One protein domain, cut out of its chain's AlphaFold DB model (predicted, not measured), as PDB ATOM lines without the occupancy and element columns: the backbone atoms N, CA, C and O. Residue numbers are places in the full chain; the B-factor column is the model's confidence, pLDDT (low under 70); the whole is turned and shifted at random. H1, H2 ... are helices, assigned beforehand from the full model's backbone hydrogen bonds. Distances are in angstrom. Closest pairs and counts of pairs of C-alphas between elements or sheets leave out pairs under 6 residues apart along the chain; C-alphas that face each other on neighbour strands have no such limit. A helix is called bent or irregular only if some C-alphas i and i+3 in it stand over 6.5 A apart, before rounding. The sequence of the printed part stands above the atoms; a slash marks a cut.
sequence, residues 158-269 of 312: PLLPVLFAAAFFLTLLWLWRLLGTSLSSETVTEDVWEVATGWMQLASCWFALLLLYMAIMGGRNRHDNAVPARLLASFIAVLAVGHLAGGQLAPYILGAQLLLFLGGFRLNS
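AT A GLANCE: This is residues 158 to 269 of the 312 residues of an uncharacterized protein of Paenibacillus timonensis (UniProt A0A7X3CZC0). Three long helices, H2, H3 and H4, make an up-and-down bundle with their centres in a triangle, and a fourth, H1, packs along H2 alone, apart from H3 and H4. H2 is the middle piece that touches the other three, and residues 183 to 189, of which 183 belongs to H1 and 184 to 189 to the link from H1 to H2, stick out free. The printed part has 112 residues with four named helices, in the order H1, H2, H3, H4, and no named strand; its class is all helix. It is elongated, spanning 55 by 30 by 21 A, and only just loose, close to compact, with a radius of gyration of the C-alphas of 16.1 A.

HOW THE PARTS SIT: Start with H1, residues 160 to 183, and go on to H2, residues 192 to 217, the hub. They form a helical hairpin and touch, closest at the C-alphas of Thr 171 and Leu 202, 6.9 A apart, at a shallow tilt of 18 degrees, opposite ways. Next look at H3, residues 226 to 245; with H2 it makes a second hairpin, closest at the C-alphas of Ala 208 and Ala 237, 5.0 A apart, at a shallow tilt of 29 degrees, opposite ways. H4, residues 247 to 267, forms a hairpin with H3, closest at the C-alphas of Ile 236 and Gln 257, 5.5 A apart, at a shallow tilt of 9 degrees, opposite ways. H4 also touches H2, which meets it with residues 194 to 204 alone; the closest C-alphas, of Ser 204 and Leu 254, are 5.4 A apart. These two run the same way at a tilt of 37 degrees, only just steep. H2, H3 and H4 are the bundle, up and down, each running against the one before it. H1 is apart from H3 and from H4. In H1 and H2 every O i to N i+4 pair is within hydrogen-bond range; in H3 it is 13 of 16 and in H4 15 of 17.

IN THESE COORDINATES: Find C-alpha 160 at (-139.031, -49.767, 109.468); from there H1 runs 34.2 A to C-alpha 183. H2, the longest helix, runs 37.6 A from C-alpha 192 at (-121.279, -62.485, 137.614) to C-alpha 217. H3 is 30.1 A long. H4 is 30.6 A long, ending with C-alpha 267 at (-116.004, -62.379, 100.706); it is irregular, with C-alphas 248 and 251 standing 7.5 A apart.

THE WHOLE: The C-alphas of Glu 186 and Asp 224, 54.7 A apart, are the two farthest apart. The printed part has no cut and no long link; H3 to H4 is tight, the other two links short. The mean pLDDT of the printed part is 80.2, and residues 185 to 190, 218 to 225 and 265 to 269 are under 70.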
ATOM      1  N   PRO A 158    -141.751 -47.565 105.177       83.62
ATOM      2  CA  PRO A 158    -141.883 -46.433 106.094       83.62
ATOM      3  C   PRO A 158    -142.169 -46.829 107.553       83.62
ATOM      4  O   PRO A 158    -141.961 -45.997 108.433       83.62
ATOM      5  N   LEU A 159    -142.575 -48.076 107.838       85.44
ATOM      6  CA  LEU A 159    -142.690 -48.602 109.210       85.44
ATOM      7  C   LEU A 159    -141.325 -48.940 109.824       85.44
ATOM      8  O   LEU A 159    -141.146 -48.818 111.034       85.44
ATOM      9  N   LEU A 160    -140.350 -49.336 109.001       85.06
ATOM     10  CA  LEU A 160    -139.031 -49.767 109.468       85.06
ATOM     11  C   LEU A 160    -138.329 -48.772 110.405       85.06
ATOM     12  O   LEU A 160    -137.903 -49.214 111.466       85.06
ATOM     13  N   PRO A 161    -138.188 -47.466 110.097       83.38
ATOM     14  CA  PRO A 161    -137.492 -46.555 111.003       83.38
ATOM     15  C   PRO A 161    -138.191 -46.430 112.360       83.38
ATOM     16  O   PRO A 161    -137.508 -46.261 113.366       83.38
ATOM     17  N   VAL A 162    -139.518 -46.585 112.414       83.94
ATOM     18  CA  VAL A 162    -140.238 -46.618 113.689       83.94
ATOM     19  C   VAL A 162    -139.929 -47.901 114.459       83.94
ATOM     20  O   VAL A 162    -139.637 -47.839 115.649       83.94
ATOM     21  N   LEU A 163    -139.924 -49.054 113.785       86.38
ATOM     22  CA  LEU A 163    -139.550 -50.334 114.398       86.38
ATOM     23  C   LEU A 163    -138.110 -50.313 114.926       86.38
ATOM     24  O   LEU A 163    -137.860 -50.776 116.033       86.38
ATOM     25  N   PHE A 164    -137.175 -49.726 114.174       87.06
ATOM     26  CA  PHE A 164    -135.793 -49.537 114.615       87.06
ATOM     27  C   PHE A 164    -135.694 -48.604 115.821       87.06
ATOM     28  O   PHE A 164    -134.971 -48.921 116.761       87.06
ATOM     29  N   ALA A 165    -136.429 -47.490 115.827       85.44
ATOM     30  CA  ALA A 165    -136.462 -46.573 116.964       85.44
ATOM     31  C   ALA A 165    -137.051 -47.241 118.216       85.44
ATOM     32  O   ALA A 165    -136.490 -47.103 119.300       85.44
ATOM     33  N   ALA A 166    -138.131 -48.013 118.065       85.56
ATOM     34  CA  ALA A 166    -138.744 -48.764 119.156       85.56
ATOM     35  C   ALA A 166    -137.801 -49.850 119.697       85.56
ATOM     36  O   ALA A 166    -137.588 -49.931 120.903       85.56
ATOM     37  N   ALA A 167    -137.179 -50.638 118.815       87.25
ATOM     38  CA  ALA A 167    -136.196 -51.643 119.206       87.25
ATOM     39  C   ALA A 167    -134.988 -51.006 119.913       87.25
ATOM     40  O   ALA A 167    -134.561 -51.489 120.958       87.25
ATOM     41  N   PHE A 168    -134.484 -49.880 119.404       88.00
ATOM     42  CA  PHE A 168    -133.402 -49.135 120.042       88.00
ATOM     43  C   PHE A 168    -133.808 -48.616 121.430       88.00
ATOM     44  O   PHE A 168    -133.068 -48.798 122.396       88.00
ATOM     45  N   PHE A 169    -135.010 -48.053 121.568       86.94
ATOM     46  CA  PHE A 169    -135.541 -47.601 122.853       86.94
ATOM     47  C   PHE A 169    -135.673 -48.748 123.868       86.94
ATOM     48  O   PHE A 169    -135.252 -48.603 125.013       86.94
ATOM     49  N   LEU A 170    -136.165 -49.917 123.447       85.88
ATOM     50  CA  LEU A 170    -136.212 -51.111 124.297       85.88
ATOM     51  C   LEU A 170    -134.811 -51.533 124.759       85.88
ATOM     52  O   LEU A 170    -134.618 -51.839 125.935       85.88
ATOM     53  N   THR A 171    -133.810 -51.490 123.874       87.00
ATOM     54  CA  THR A 171    -132.424 -51.793 124.271       87.00
ATOM     55  C   THR A 171    -131.821 -50.742 125.207       87.00
ATOM     56  O   THR A 171    -130.984 -51.091 126.030       87.00
ATOM     57  N   LEU A 172    -132.258 -49.478 125.145       86.81
ATOM     58  CA  LEU A 172    -131.851 -48.441 126.101       86.81
ATOM     59  C   LEU A 172    -132.451 -48.674 127.492       86.81
ATOM     60  O   LEU A 172    -131.742 -48.547 128.488       86.81
ATOM     61  N   LEU A 173    -133.731 -49.053 127.565       85.25
ATOM     62  CA  LEU A 173    -134.352 -49.457 128.832       85.25
ATOM     63  C   LEU A 173    -133.623 -50.658 129.437       85.25
ATOM     64  O   LEU A 173    -133.378 -50.707 130.643       85.25
ATOM     65  N   TRP A 174    -133.237 -51.609 128.587       85.19
ATOM     66  CA  TRP A 174    -132.471 -52.763 129.019       85.19
ATOM     67  C   TRP A 174    -131.076 -52.389 129.523       85.19
ATOM     68  O   TRP A 174    -130.707 -52.818 130.613       85.19
ATOM     69  N   LEU A 175    -130.345 -51.536 128.796       87.12
ATOM     70  CA  LEU A 175    -129.063 -50.983 129.239       87.12
ATOM     71  C   LEU A 175    -129.190 -50.336 130.619       87.12
ATOM     72  O   LEU A 175    -128.352 -50.582 131.474       87.12
ATOM     73  N   TRP A 176    -130.236 -49.540 130.855       82.25
ATOM     74  CA  TRP A 176    -130.444 -48.883 132.145       82.25
ATOM     75  C   TRP A 176    -130.662 -49.883 133.283       82.25
ATOM     76  O   TRP A 176    -130.037 -49.761 134.335       82.25
ATOM     77  N   ARG A 177    -131.507 -50.903 133.066       83.94
ATOM     78  CA  ARG A 177    -131.708 -51.991 134.037       83.94
ATOM     79  C   ARG A 177    -130.381 -52.680 134.361       83.94
ATOM     80  O   ARG A 177    -130.099 -52.931 135.526       83.94
ATOM     81  N   LEU A 178    -129.587 -52.955 133.333       84.31
ATOM     82  CA  LEU A 178    -128.317 -53.664 133.443       84.31
ATOM     83  C   LEU A 178    -127.228 -52.812 134.113       84.31
ATOM     84  O   LEU A 178    -126.401 -53.316 134.866       84.31
ATOM     85  N   LEU A 179    -127.275 -51.496 133.904       84.00
ATOM     86  CA  LEU A 179    -126.438 -50.538 134.614       84.00
ATOM     87  C   LEU A 179    -126.819 -50.482 136.099       84.00
ATOM     88  O   LEU A 179    -125.937 -50.504 136.951       84.00
ATOM     89  N   GLY A 180    -128.121 -50.487 136.406       80.44
ATOM     90  CA  GLY A 180    -128.641 -50.552 137.771       80.44
ATOM     91  C   GLY A 180    -128.163 -51.792 138.525       80.44
ATOM     92  O   GLY A 180    -127.607 -51.654 139.610       80.44
ATOM     93  N   THR A 181    -128.284 -52.984 137.931       78.69
ATOM     94  CA  THR A 181    -127.787 -54.223 138.556       78.69
ATOM     95  C   THR A 181    -126.265 -54.221 138.711       78.69
ATOM     96  O   THR A 181    -125.756 -54.627 139.747       78.69
ATOM     97  N   SER A 182    -125.521 -53.675 137.740       75.88
ATOM     98  CA  SER A 182    -124.054 -53.608 137.817       75.88
ATOM     99  C   SER A 182    -123.503 -52.623 138.859       75.88
ATOM    100  O   SER A 182    -122.388 -52.807 139.342       75.88
ATOM    101  N   LEU A 183    -124.254 -51.563 139.187       73.56
ATOM    102  CA  LEU A 183    -123.832 -50.506 140.115       73.56
ATOM    103  C   LEU A 183    -124.347 -50.732 141.546       73.56
ATOM    104  O   LEU A 183    -123.760 -50.216 142.499       73.56
ATOM    105  N   SER A 184    -125.421 -51.505 141.717       70.25
ATOM    106  CA  SER A 184    -125.967 -51.873 143.024       70.25
ATOM    107  C   SER A 184    -125.122 -52.970 143.688       70.25
ATOM    108  O   SER A 184    -125.437 -54.156 143.632       70.25
ATOM    109  N   SER A 185    -124.066 -52.546 144.391       53.28
ATOM    110  CA  SER A 185    -123.134 -53.386 145.171       53.28
ATOM    111  C   SER A 185    -123.777 -54.241 146.286       53.28
ATOM    112  O   SER A 185    -123.072 -55.007 146.940       53.28
ATOM    113  N   GLU A 186    -125.084 -54.118 146.538       53.00
ATOM    114  CA  GLU A 186    -125.820 -54.895 147.551       53.00
ATOM    115  C   GLU A 186    -126.236 -56.298 147.077       53.00
ATOM    116  O   GLU A 186    -126.594 -57.143 147.894       53.00
ATOM    117  N   THR A 187    -126.139 -56.589 145.778       52.12
ATOM    118  CA  THR A 187    -126.497 -57.899 145.207       52.12
ATOM    119  C   THR A 187    -125.259 -58.772 144.993       52.12
ATOM    120  O   THR A 187    -124.915 -59.156 143.886       52.12
ATOM    121  N   VAL A 188    -124.576 -59.133 146.084       50.81
ATOM    122  CA  VAL A 188    -123.405 -60.049 146.084       50.81
ATOM    123  C   VAL A 188    -123.784 -61.501 145.696       50.81
ATOM    124  O   VAL A 188    -122.976 -62.420 145.785       50.81
ATOM    125  N   THR A 189    -125.019 -61.730 145.250       55.06
ATOM    126  CA  THR A 189    -125.584 -63.045 144.922       55.06
ATOM    127  C   THR A 189    -126.106 -63.168 143.491       55.06
ATOM    128  O   THR A 189    -126.487 -64.275 143.116       55.06
ATOM    129  N   GLU A 190    -126.112 -62.103 142.676       57.94
ATOM    130  CA  GLU A 190    -126.291 -62.283 141.228       57.94
ATOM    131  C   GLU A 190    -124.986 -62.837 140.647       57.94
ATOM    132  O   GLU A 190    -123.918 -62.229 140.765       57.94
ATOM    133  N   ASP A 191    -125.069 -64.024 140.043       74.12
ATOM    134  CA  ASP A 191    -123.939 -64.678 139.396       74.12
ATOM    135  C   ASP A 191    -123.329 -63.712 138.368       74.12
ATOM    136  O   ASP A 191    -123.983 -63.296 137.414       74.12
ATOM    137  N   VAL A 192    -122.044 -63.372 138.524       80.94
ATOM    138  CA  VAL A 192    -121.279 -62.485 137.614       80.94
ATOM    139  C   VAL A 192    -121.458 -62.879 136.138       80.94
ATOM    140  O   VAL A 192    -121.406 -62.043 135.233       80.94
ATOM    141  N   TRP A 193    -121.705 -64.166 135.896       82.88
ATOM    142  CA  TRP A 193    -122.031 -64.729 134.596       82.88
ATOM    143  C   TRP A 193    -123.342 -64.194 133.992       82.88
ATOM    144  O   TRP A 193    -123.397 -63.912 132.796       82.88
ATOM    145  N   GLU A 194    -124.391 -63.996 134.786       82.44
ATOM    146  CA  GLU A 194    -125.674 -63.450 134.329       82.44
ATOM    147  C   GLU A 194    -125.540 -61.982 133.909       82.44
ATOM    148  O   GLU A 194    -126.020 -61.579 132.846       82.44
ATOM    149  N   VAL A 195    -124.781 -61.194 134.673       84.25
ATOM    150  CA  VAL A 195    -124.481 -59.799 134.317       84.25
ATOM    151  C   VAL A 195    -123.643 -59.739 133.034       84.25
ATOM    152  O   VAL A 195    -123.955 -58.975 132.116       84.25
ATOM    153  N   ALA A 196    -122.604 -60.576 132.923       84.62
ATOM    154  CA  ALA A 196    -121.749 -60.640 131.739       84.62
ATOM    155  C   ALA A 196    -122.517 -61.081 130.481       84.62
ATOM    156  O   ALA A 196    -122.360 -60.478 129.415       84.62
ATOM    157  N   THR A 197    -123.374 -62.100 130.592       87.19
ATOM    158  CA  THR A 197    -124.214 -62.555 129.473       87.19
ATOM    159  C   THR A 197    -125.177 -61.459 129.032       87.19
ATOM    160  O   THR A 197    -125.263 -61.198 127.834       87.19
ATOM    161  N   GLY A 198    -125.802 -60.727 129.958       85.50
ATOM    162  CA  GLY A 198    -126.661 -59.594 129.617       85.50
ATOM    163  C   GLY A 198    -125.936 -58.484 128.832       85.50
ATOM    164  O   GLY A 198    -126.463 -57.998 127.827       85.50
ATOM    165  N   TRP A 199    -124.697 -58.134 129.203       88.81
ATOM    166  CA  TRP A 199    -123.871 -57.189 128.430       88.81
ATOM    167  C   TRP A 199    -123.576 -57.696 127.012       88.81
ATOM    168  O   TRP A 199    -123.655 -56.932 126.044       88.81
ATOM    169  N   MET A 200    -123.263 -58.987 126.865       88.06
ATOM    170  CA  MET A 200    -123.000 -59.601 125.559       88.06
ATOM    171  C   MET A 200    -124.243 -59.607 124.666       88.06
ATOM    172  O   MET A 200    -124.136 -59.334 123.466       88.06
ATOM    173  N   GLN A 201    -125.424 -59.876 125.230       89.00
ATOM    174  CA  GLN A 201    -126.671 -59.816 124.475       89.00
ATOM    175  C   GLN A 201    -126.996 -58.391 124.022       89.00
ATOM    176  O   GLN A 201    -127.374 -58.190 122.869       89.00
ATOM    177  N   LEU A 202    -126.803 -57.394 124.891       88.62
ATOM    178  CA  LEU A 202    -127.015 -55.992 124.537       88.62
ATOM    179  C   LEU A 202    -126.101 -55.572 123.376       88.62
ATOM    180  O   LEU A 202    -126.578 -55.029 122.377       88.62
ATOM    181  N   ALA A 203    -124.804 -55.881 123.477       89.44
ATOM    182  CA  ALA A 203    -123.828 -55.589 122.430       89.44
ATOM    183  C   ALA A 203    -124.188 -56.282 121.105       89.44
ATOM    184  O   ALA A 203    -124.152 -55.661 120.041       89.44
ATOM    185  N   SER A 204    -124.596 -57.551 121.173       90.19
ATOM    186  CA  SER A 204    -125.056 -58.332 120.023       90.19
ATOM    187  C   SER A 204    -126.295 -57.718 119.357       90.19
ATOM    188  O   SER A 204    -126.336 -57.573 118.131       90.19
ATOM    189  N   CYS A 205    -127.287 -57.300 120.146       89.06
ATOM    190  CA  CYS A 205    -128.501 -56.657 119.652       89.06
ATOM    191  C   CYS A 205    -128.206 -55.310 118.986       89.06
ATOM    192  O   CYS A 205    -128.707 -55.055 117.892       89.06
ATOM    193  N   TRP A 206    -127.363 -54.465 119.585       91.25
ATOM    194  CA  TRP A 206    -126.950 -53.196 118.978       91.25
ATOM    195  C   TRP A 206    -126.192 -53.394 117.672       91.25
ATOM    196  O   TRP A 206    -126.476 -52.718 116.682       91.25
ATOM    197  N   PHE A 207    -125.268 -54.353 117.652       89.69
ATOM    198  CA  PHE A 207    -124.514 -54.697 116.457       89.69
ATOM    199  C   PHE A 207    -125.437 -55.145 115.316       89.69
ATOM    200  O   PHE A 207    -125.367 -54.614 114.205       89.69
ATOM    201  N   ALA A 208    -126.362 -56.064 115.601       90.12
ATOM    202  CA  ALA A 208    -127.341 -56.536 114.632       90.12
ATOM    203  C   ALA A 208    -128.280 -55.421 114.147       90.12
ATOM    204  O   ALA A 208    -128.526 -55.300 112.945       90.12
ATOM    205  N   LEU A 209    -128.767 -54.578 115.061       89.50
ATOM    206  CA  LEU A 209    -129.678 -53.476 114.760       89.50
ATOM    207  C   LEU A 209    -129.010 -52.439 113.847       89.50
ATOM    208  O   LEU A 209    -129.607 -52.021 112.855       89.50
ATOM    209  N   LEU A 210    -127.752 -52.085 114.118       88.69
ATOM    210  CA  LEU A 210    -126.987 -51.141 113.306       88.69
ATOM    211  C   LEU A 210    -126.711 -51.681 111.896       88.69
ATOM    212  O   LEU A 210    -126.928 -50.973 110.907       88.69
ATOM    213  N   LEU A 211    -126.283 -52.943 111.785       86.50
ATOM    214  CA  LEU A 211    -126.024 -53.574 110.488       86.50
ATOM    215  C   LEU A 211    -127.294 -53.725 109.655       86.50
ATOM    216  O   LEU A 211    -127.290 -53.411 108.463       86.50
ATOM    217  N   LEU A 212    -128.388 -54.162 110.276       87.00
ATOM    218  CA  LEU A 212    -129.669 -54.314 109.600       87.00
ATOM    219  C   LEU A 212    -130.220 -52.954 109.150       87.00
ATOM    220  O   LEU A 212    -130.684 -52.825 108.015       87.00
ATOM    221  N   TYR A 213    -130.104 -51.923 109.991       85.81
ATOM    222  CA  TYR A 213    -130.518 -50.568 109.640       85.81
ATOM    223  C   TYR A 213    -129.749 -50.049 108.420       85.81
ATOM    224  O   TYR A 213    -130.362 -49.608 107.447       85.81
ATOM    225  N   MET A 214    -128.418 -50.170 108.416       82.50
ATOM    226  CA  MET A 214    -127.585 -49.779 107.272       82.50
ATOM    227  C   MET A 214    -127.908 -50.581 106.008       82.50
ATOM    228  O   MET A 214    -128.006 -50.008 104.922       82.50
ATOM    229  N   ALA A 215    -128.129 -51.889 106.128       82.38
ATOM    230  CA  ALA A 215    -128.435 -52.752 104.993       82.38
ATOM    231  C   ALA A 215    -129.778 -52.411 104.324       82.38
ATOM    232  O   ALA A 215    -129.894 -52.462 103.090       82.38
ATOM    233  N   ILE A 216    -130.789 -52.047 105.120       80.19
ATOM    234  CA  ILE A 216    -132.128 -51.738 104.612       80.19
ATOM    235  C   ILE A 216    -132.249 -50.270 104.176       80.19
ATOM    236  O   ILE A 216    -132.832 -49.989 103.124       80.19
ATOM    237  N   MET A 217    -131.675 -49.328 104.935       75.38
ATOM    238  CA  MET A 217    -131.740 -47.896 104.621       75.38
ATOM    239  C   MET A 217    -130.656 -47.402 103.659       75.38
ATOM    240  O   MET A 217    -130.825 -46.325 103.091       75.38
ATOM    241  N   GLY A 218    -129.613 -48.192 103.381       66.62
ATOM    242  CA  GLY A 218    -128.489 -47.863 102.488       66.62
ATOM    243  C   GLY A 218    -128.820 -47.623 101.002       66.62
ATOM    244  O   GLY A 218    -127.926 -47.618 100.161       66.62
ATOM    245  N   GLY A 219    -130.086 -47.402 100.645       62.66
ATOM    246  CA  GLY A 219    -130.511 -47.047  99.291       62.66
ATOM    247  C   GLY A 219    -130.592 -48.231  98.324       62.66
ATOM    248  O   GLY A 219    -130.292 -49.378  98.647       62.66
ATOM    249  N   ARG A 220    -131.080 -47.971  97.106       55.78
ATOM    250  CA  ARG A 220    -131.308 -48.995  96.074       55.78
ATOM    251  C   ARG A 220    -129.976 -49.392  95.424       55.78
ATOM    252  O   ARG A 220    -129.464 -48.622  94.627       55.78
ATOM    253  N   ASN A 221    -129.455 -50.570  95.790       54.03
ATOM    254  CA  ASN A 221    -128.426 -51.382  95.113       54.03
ATOM    255  C   ASN A 221    -127.462 -50.603  94.204       54.03
ATOM    256  O   ASN A 221    -127.381 -50.875  93.012       54.03
ATOM    257  N   ARG A 222    -126.732 -49.629  94.754       53.56
ATOM    258  CA  ARG A 222    -125.764 -48.848  93.966       53.56
ATOM    259  C   ARG A 222    -124.437 -49.590  93.758       53.56
ATOM    260  O   ARG A 222    -123.549 -49.094  93.075       53.56
ATOM    261  N   HIS A 223    -124.307 -50.773  94.361       58.62
ATOM    262  CA  HIS A 223    -123.122 -51.616  94.328       58.62
ATOM    263  C   HIS A 223    -123.529 -53.067  94.065       58.62
ATOM    264  O   HIS A 223    -124.484 -53.550  94.681       58.62
ATOM    265  N   ASP A 224    -122.767 -53.768  93.224       61.06
ATOM    266  CA  ASP A 224    -122.973 -55.185  92.877       61.06
ATOM    267  C   ASP A 224    -123.054 -56.099  94.115       61.06
ATOM    268  O   ASP A 224    -123.733 -57.122  94.109       61.06
ATOM    269  N   ASN A 225    -122.454 -55.674  95.232       67.31
ATOM    270  CA  ASN A 225    -122.395 -56.440  96.476       67.31
ATOM    271  C   ASN A 225    -123.479 -56.050  97.504       67.31
ATOM    272  O   ASN A 225    -123.418 -56.459  98.663       67.31
ATOM    273  N   ALA A 226    -124.487 -55.262  97.115       70.19
ATOM    274  CA  ALA A 226    -125.546 -54.829  98.032       70.19
ATOM    275  C   ALA A 226    -126.471 -55.980  98.475       70.19
ATOM    276  O   ALA A 226    -126.932 -56.001  99.614       70.19
ATOM    277  N   VAL A 227    -126.737 -56.944  97.589       77.75
ATOM    278  CA  VAL A 227    -127.585 -58.112  97.887       77.75
ATOM    279  C   VAL A 227    -126.936 -59.053  98.911       77.75
ATOM    280  O   VAL A 227    -127.574 -59.305  99.935       77.75
ATOM    281  N   PRO A 228    -125.683 -59.528  98.731       80.81
ATOM    282  CA  PRO A 228    -125.049 -60.387  99.731       80.81
ATOM    283  C   PRO A 228    -124.851 -59.672 101.073       80.81
ATOM    284  O   PRO A 228    -125.039 -60.289 102.117       80.81
ATOM    285  N   ALA A 229    -124.569 -58.364 101.075       80.56
ATOM    286  CA  ALA A 229    -124.473 -57.586 102.313       80.56
ATOM    287  C   ALA A 229    -125.806 -57.537 103.087       80.56
ATOM    288  O   ALA A 229    -125.812 -57.633 104.313       80.56
ATOM    289  N   ARG A 230    -126.943 -57.439 102.384       84.06
ATOM    290  CA  ARG A 230    -128.276 -57.496 103.006       84.06
ATOM    291  C   ARG A 230    -128.604 -58.866 103.568       84.06
ATOM    292  O   ARG A 230    -129.131 -58.940 104.672       84.06
ATOM    293  N   LEU A 231    -128.277 -59.929 102.833       86.19
ATOM    294  CA  LEU A 231    -128.469 -61.294 103.315       86.19
ATOM    295  C   LEU A 231    -127.633 -61.539 104.572       86.19
ATOM    296  O   LEU A 231    -128.168 -61.993 105.579       86.19
ATOM    297  N   LEU A 232    -126.362 -61.138 104.562       86.88
ATOM    298  CA  LEU A 232    -125.491 -61.229 105.731       86.88
ATOM    299  C   LEU A 232    -126.065 -60.472 106.937       86.88
ATOM    300  O   LEU A 232    -126.161 -61.036 108.023       86.88
ATOM    301  N   ALA A 233    -126.495 -59.221 106.743       86.12
ATOM    302  CA  ALA A 233    -127.116 -58.437 107.808       86.12
ATOM    303  C   ALA A 233    -128.405 -59.094 108.330       86.12
ATOM    304  O   ALA A 233    -128.647 -59.088 109.535       86.12
ATOM    305  N   SER A 234    -129.204 -59.710 107.451       86.69
ATOM    306  CA  SER A 234    -130.403 -60.446 107.861       86.69
ATOM    307  C   SER A 234    -130.071 -61.700 108.674       86.69
ATOM    308  O   SER A 234    -130.711 -61.928 109.694       86.69
ATOM    309  N   PHE A 235    -129.026 -62.456 108.316       89.69
ATOM    310  CA  PHE A 235    -128.566 -63.600 109.110       89.69
ATOM    311  C   PHE A 235    -128.080 -63.169 110.497       89.69
ATOM    312  O   PHE A 235    -128.454 -63.780 111.494       89.69
ATOM    313  N   ILE A 236    -127.307 -62.083 110.580       87.88
ATOM    314  CA  ILE A 236    -126.844 -61.520 111.858       87.88
ATOM    315  C   ILE A 236    -128.035 -61.084 112.729       87.88
ATOM    316  O   ILE A 236    -128.036 -61.333 113.936       87.88
ATOM    317  N   ALA A 237    -129.066 -60.486 112.123       87.75
ATOM    318  CA  ALA A 237    -130.291 -60.107 112.821       87.75
ATOM    319  C   ALA A 237    -131.097 -61.317 113.314       87.75
ATOM    320  O   ALA A 237    -131.541 -61.317 114.457       87.75
ATOM    321  N   VAL A 238    -131.235 -62.370 112.503       89.88
ATOM    322  CA  VAL A 238    -131.892 -63.623 112.914       89.88
ATOM    323  C   VAL A 238    -131.155 -64.263 114.092       89.88
ATOM    324  O   VAL A 238    -131.793 -64.698 115.047       89.88
ATOM    325  N   LEU A 239    -129.821 -64.252 114.078       88.06
ATOM    326  CA  LEU A 239    -129.025 -64.717 115.214       88.06
ATOM    327  C   LEU A 239    -129.289 -63.898 116.484       88.06
ATOM    328  O   LEU A 239    -129.394 -64.483 117.557       88.06
ATOM    329  N   ALA A 240    -129.461 -62.575 116.375       85.69
ATOM    330  CA  ALA A 240    -129.796 -61.734 117.526       85.69
ATOM    331  C   ALA A 240    -131.183 -62.059 118.108       85.69
ATOM    332  O   ALA A 240    -131.358 -62.033 119.322       85.69
ATOM    333  N   VAL A 241    -132.160 -62.426 117.270       84.88
ATOM    334  CA  VAL A 241    -133.472 -62.913 117.746       84.88
ATOM    335  C   VAL A 241    -133.323 -64.216 118.541       84.88
ATOM    336  O   VAL A 241    -134.084 -64.455 119.475       84.88
ATOM    337  N   GLY A 242    -132.296 -65.018 118.241       83.12
ATOM    338  CA  GLY A 242    -131.943 -66.224 118.993       83.12
ATOM    339  C   GLY A 242    -131.670 -65.991 120.483       83.12
ATOM    340  O   GLY A 242    -131.821 -66.924 121.265       83.12
ATOM    341  N   HIS A 243    -131.371 -64.758 120.915       84.50
ATOM    342  CA  HIS A 243    -131.254 -64.427 122.344       84.50
ATOM    343  C   HIS A 243    -132.560 -64.630 123.123       84.50
ATOM    344  O   HIS A 243    -132.512 -64.833 124.334       84.50
ATOM    345  N   LEU A 244    -133.718 -64.647 122.446       78.56
ATOM    346  CA  LEU A 244    -135.007 -64.992 123.061       78.56
ATOM    347  C   LEU A 244    -135.086 -66.463 123.499       78.56
ATOM    348  O   LEU A 244    -135.903 -66.792 124.354       78.56
ATOM    349  N   ALA A 245    -134.254 -67.347 122.937       78.31
ATOM    350  CA  ALA A 245    -134.226 -68.766 123.291       78.31
ATOM    351  C   ALA A 245    -133.446 -69.053 124.589       78.31
ATOM    352  O   ALA A 245    -133.554 -70.152 125.130       78.31
ATOM    353  N   GLY A 246    -132.677 -68.086 125.103       76.31
ATOM    354  CA  GLY A 246    -132.000 -68.201 126.393       76.31
ATOM    355  C   GLY A 246    -130.726 -67.362 126.508       76.31
ATOM    356  O   GLY A 246    -129.926 -67.280 125.575       76.31
ATOM    357  N   GLY A 247    -130.501 -66.793 127.698       74.19
ATOM    358  CA  GLY A 247    -129.334 -65.954 128.009       74.19
ATOM    359  C   GLY A 247    -127.984 -66.660 127.918       74.19
ATOM    360  O   GLY A 247    -126.977 -66.049 127.571       74.19
ATOM    361  N   GLN A 248    -127.970 -67.974 128.127       80.25
ATOM    362  CA  GLN A 248    -126.747 -68.778 128.134       80.25
ATOM    363  C   GLN A 248    -126.084 -68.884 126.752       80.25
ATOM    364  O   GLN A 248    -124.882 -69.124 126.658       80.25
ATOM    365  N   LEU A 249    -126.842 -68.669 125.670       83.38
ATOM    366  CA  LEU A 249    -126.322 -68.714 124.302       83.38
ATOM    367  C   LEU A 249    -125.649 -67.404 123.868       83.38
ATOM    368  O   LEU A 249    -125.038 -67.356 122.799       83.38
ATOM    369  N   ALA A 250    -125.719 -66.360 124.698       82.94
ATOM    370  CA  ALA A 250    -125.210 -65.032 124.388       82.94
ATOM    371  C   ALA A 250    -123.769 -64.992 123.835       82.94
ATOM    372  O   ALA A 250    -123.579 -64.390 122.771       82.94
ATOM    373  N   PRO A 251    -122.764 -65.642 124.468       85.12
ATOM    374  CA  PRO A 251    -121.388 -65.605 123.972       85.12
ATOM    375  C   PRO A 251    -121.234 -66.297 122.612       85.12
ATOM    376  O   PRO A 251    -120.510 -65.805 121.745       85.12
ATOM    377  N   TYR A 252    -121.944 -67.407 122.392       87.81
ATOM    378  CA  TYR A 252    -121.887 -68.159 121.137       87.81
ATOM    379  C   TYR A 252    -122.535 -67.386 119.988       87.81
ATOM    380  O   TYR A 252    -121.980 -67.328 118.891       87.81
ATOM    381  N   ILE A 253    -123.680 -66.748 120.247       88.94
ATOM    382  CA  ILE A 253    -124.390 -65.925 119.265       88.94
ATOM    383  C   ILE A 253    -123.538 -64.714 118.874       88.94
ATOM    384  O   ILE A 253    -123.348 -64.465 117.682       88.94
ATOM    385  N   LEU A 254    -122.976 -63.993 119.850       88.12
ATOM    386  CA  LEU A 254    -122.106 -62.845 119.585       88.12
ATOM    387  C   LEU A 254    -120.855 -63.264 118.794       88.12
ATOM    388  O   LEU A 254    -120.508 -62.626 117.798       88.12
ATOM    389  N   GLY A 255    -120.213 -64.368 119.186       87.62
ATOM    390  CA  GLY A 255    -119.069 -64.926 118.466       87.62
ATOM    391  C   GLY A 255    -119.409 -65.282 117.017       87.62
ATOM    392  O   GLY A 255    -118.687 -64.894 116.097       87.62
ATOM    393  N   ALA A 256    -120.546 -65.943 116.787       89.06
ATOM    394  CA  ALA A 256    -121.015 -66.287 115.447       89.06
ATOM    395  C   ALA A 256    -121.292 -65.042 114.588       89.06
ATOM    396  O   ALA A 256    -120.905 -65.004 113.421       89.06
ATOM    397  N   GLN A 257    -121.907 -64.000 115.154       91.62
ATOM    398  CA  GLN A 257    -122.151 -62.740 114.443       91.62
ATOM    399  C   GLN A 257    -120.852 -62.050 114.024       91.62
ATOM    400  O   GLN A 257    -120.751 -61.579 112.889       91.62
ATOM    401  N   LEU A 258    -119.850 -62.014 114.907       89.31
ATOM    402  CA  LEU A 258    -118.540 -61.438 114.602       89.31
ATOM    403  C   LEU A 258    -117.810 -62.243 113.521       89.31
ATOM    404  O   LEU A 258    -117.268 -61.651 112.587       89.31
ATOM    405  N   LEU A 259    -117.845 -63.577 113.597       90.38
ATOM    406  CA  LEU A 259    -117.260 -64.456 112.580       90.38
ATOM    407  C   LEU A 259    -117.938 -64.283 111.218       90.38
ATOM    408  O   LEU A 259    -117.251 -64.160 110.204       90.38
ATOM    409  N   LEU A 260    -119.272 -64.219 111.186       87.81
ATOM    410  CA  LEU A 260    -120.033 -63.955 109.964       87.81
ATOM    411  C   LEU A 260    -119.699 -62.584 109.385       87.81
ATOM    412  O   LEU A 260    -119.497 -62.458 108.179       87.81
ATOM    413  N   PHE A 261    -119.601 -61.563 110.230       85.75
ATOM    414  CA  PHE A 261    -119.238 -60.222 109.801       85.75
ATOM    415  C   PHE A 261    -117.827 -60.174 109.196       85.75
ATOM    416  O   PHE A 261    -117.658 -59.686 108.076       85.75
ATOM    417  N   LEU A 262    -116.825 -60.747 109.871       85.62
ATOM    418  CA  LEU A 262    -115.450 -60.837 109.360       85.62
ATOM    419  C   LEU A 262    -115.362 -61.668 108.073       85.62
ATOM    420  O   LEU A 262    -114.690 -61.271 107.117       85.62
ATOM    421  N   GLY A 263    -116.066 -62.801 108.020       82.56
ATOM    422  CA  GLY A 263    -116.168 -63.636 106.823       82.56
ATOM    423  C   GLY A 263    -116.802 -62.881 105.656       82.56
ATOM    424  O   GLY A 263    -116.289 -62.909 104.538       82.56
ATOM    425  N   GLY A 264    -117.857 -62.115 105.935       78.31
ATOM    426  CA  GLY A 264    -118.515 -61.232 104.983       78.31
ATOM    427  C   GLY A 264    -117.587 -60.167 104.409       78.31
ATOM    428  O   GLY A 264    -117.609 -59.935 103.204       78.31
ATOM    429  N   PHE A 265    -116.716 -59.567 105.226       69.88
ATOM    430  CA  PHE A 265    -115.692 -58.632 104.747       69.88
ATOM    431  C   PHE A 265    -114.672 -59.295 103.820       69.88
ATOM    432  O   PHE A 265    -114.316 -58.711 102.796       69.88
ATOM    433  N   ARG A 266    -114.238 -60.524 104.126       69.75
ATOM    434  CA  ARG A 266    -113.325 -61.274 103.246       69.75
ATOM    435  C   ARG A 266    -113.975 -61.612 101.905       69.75
ATOM    436  O   ARG A 266    -113.334 -61.440 100.871       69.75
ATOM    437  N   LEU A 267    -115.238 -62.033 101.912       60.91
ATOM    438  CA  LEU A 267    -116.004 -62.379 100.706       60.91
ATOM    439  C   LEU A 267    -116.387 -61.146  99.873       60.91
ATOM    440  O   LEU A 267    -116.470 -61.221  98.651       60.91
ATOM    441  N   ASN A 268    -116.575 -59.996 100.523       61.09
ATOM    442  CA  ASN A 268    -116.895 -58.717  99.888       61.09
ATOM    443  C   ASN A 268    -115.638 -57.921  99.480       61.09
ATOM    444  O   ASN A 268    -115.722 -56.720  99.200       61.09
ATOM    445  N   SER A 269    -114.467 -58.572  99.447       56.97
ATOM    446  CA  SER A 269    -113.232 -57.982  98.929       56.97
ATOM    447  C   SER A 269    -113.500 -57.457  97.524       56.97
ATOM    448  O   SER A 269    -113.762 -58.211  96.587       56.97
TER     449      SER A 269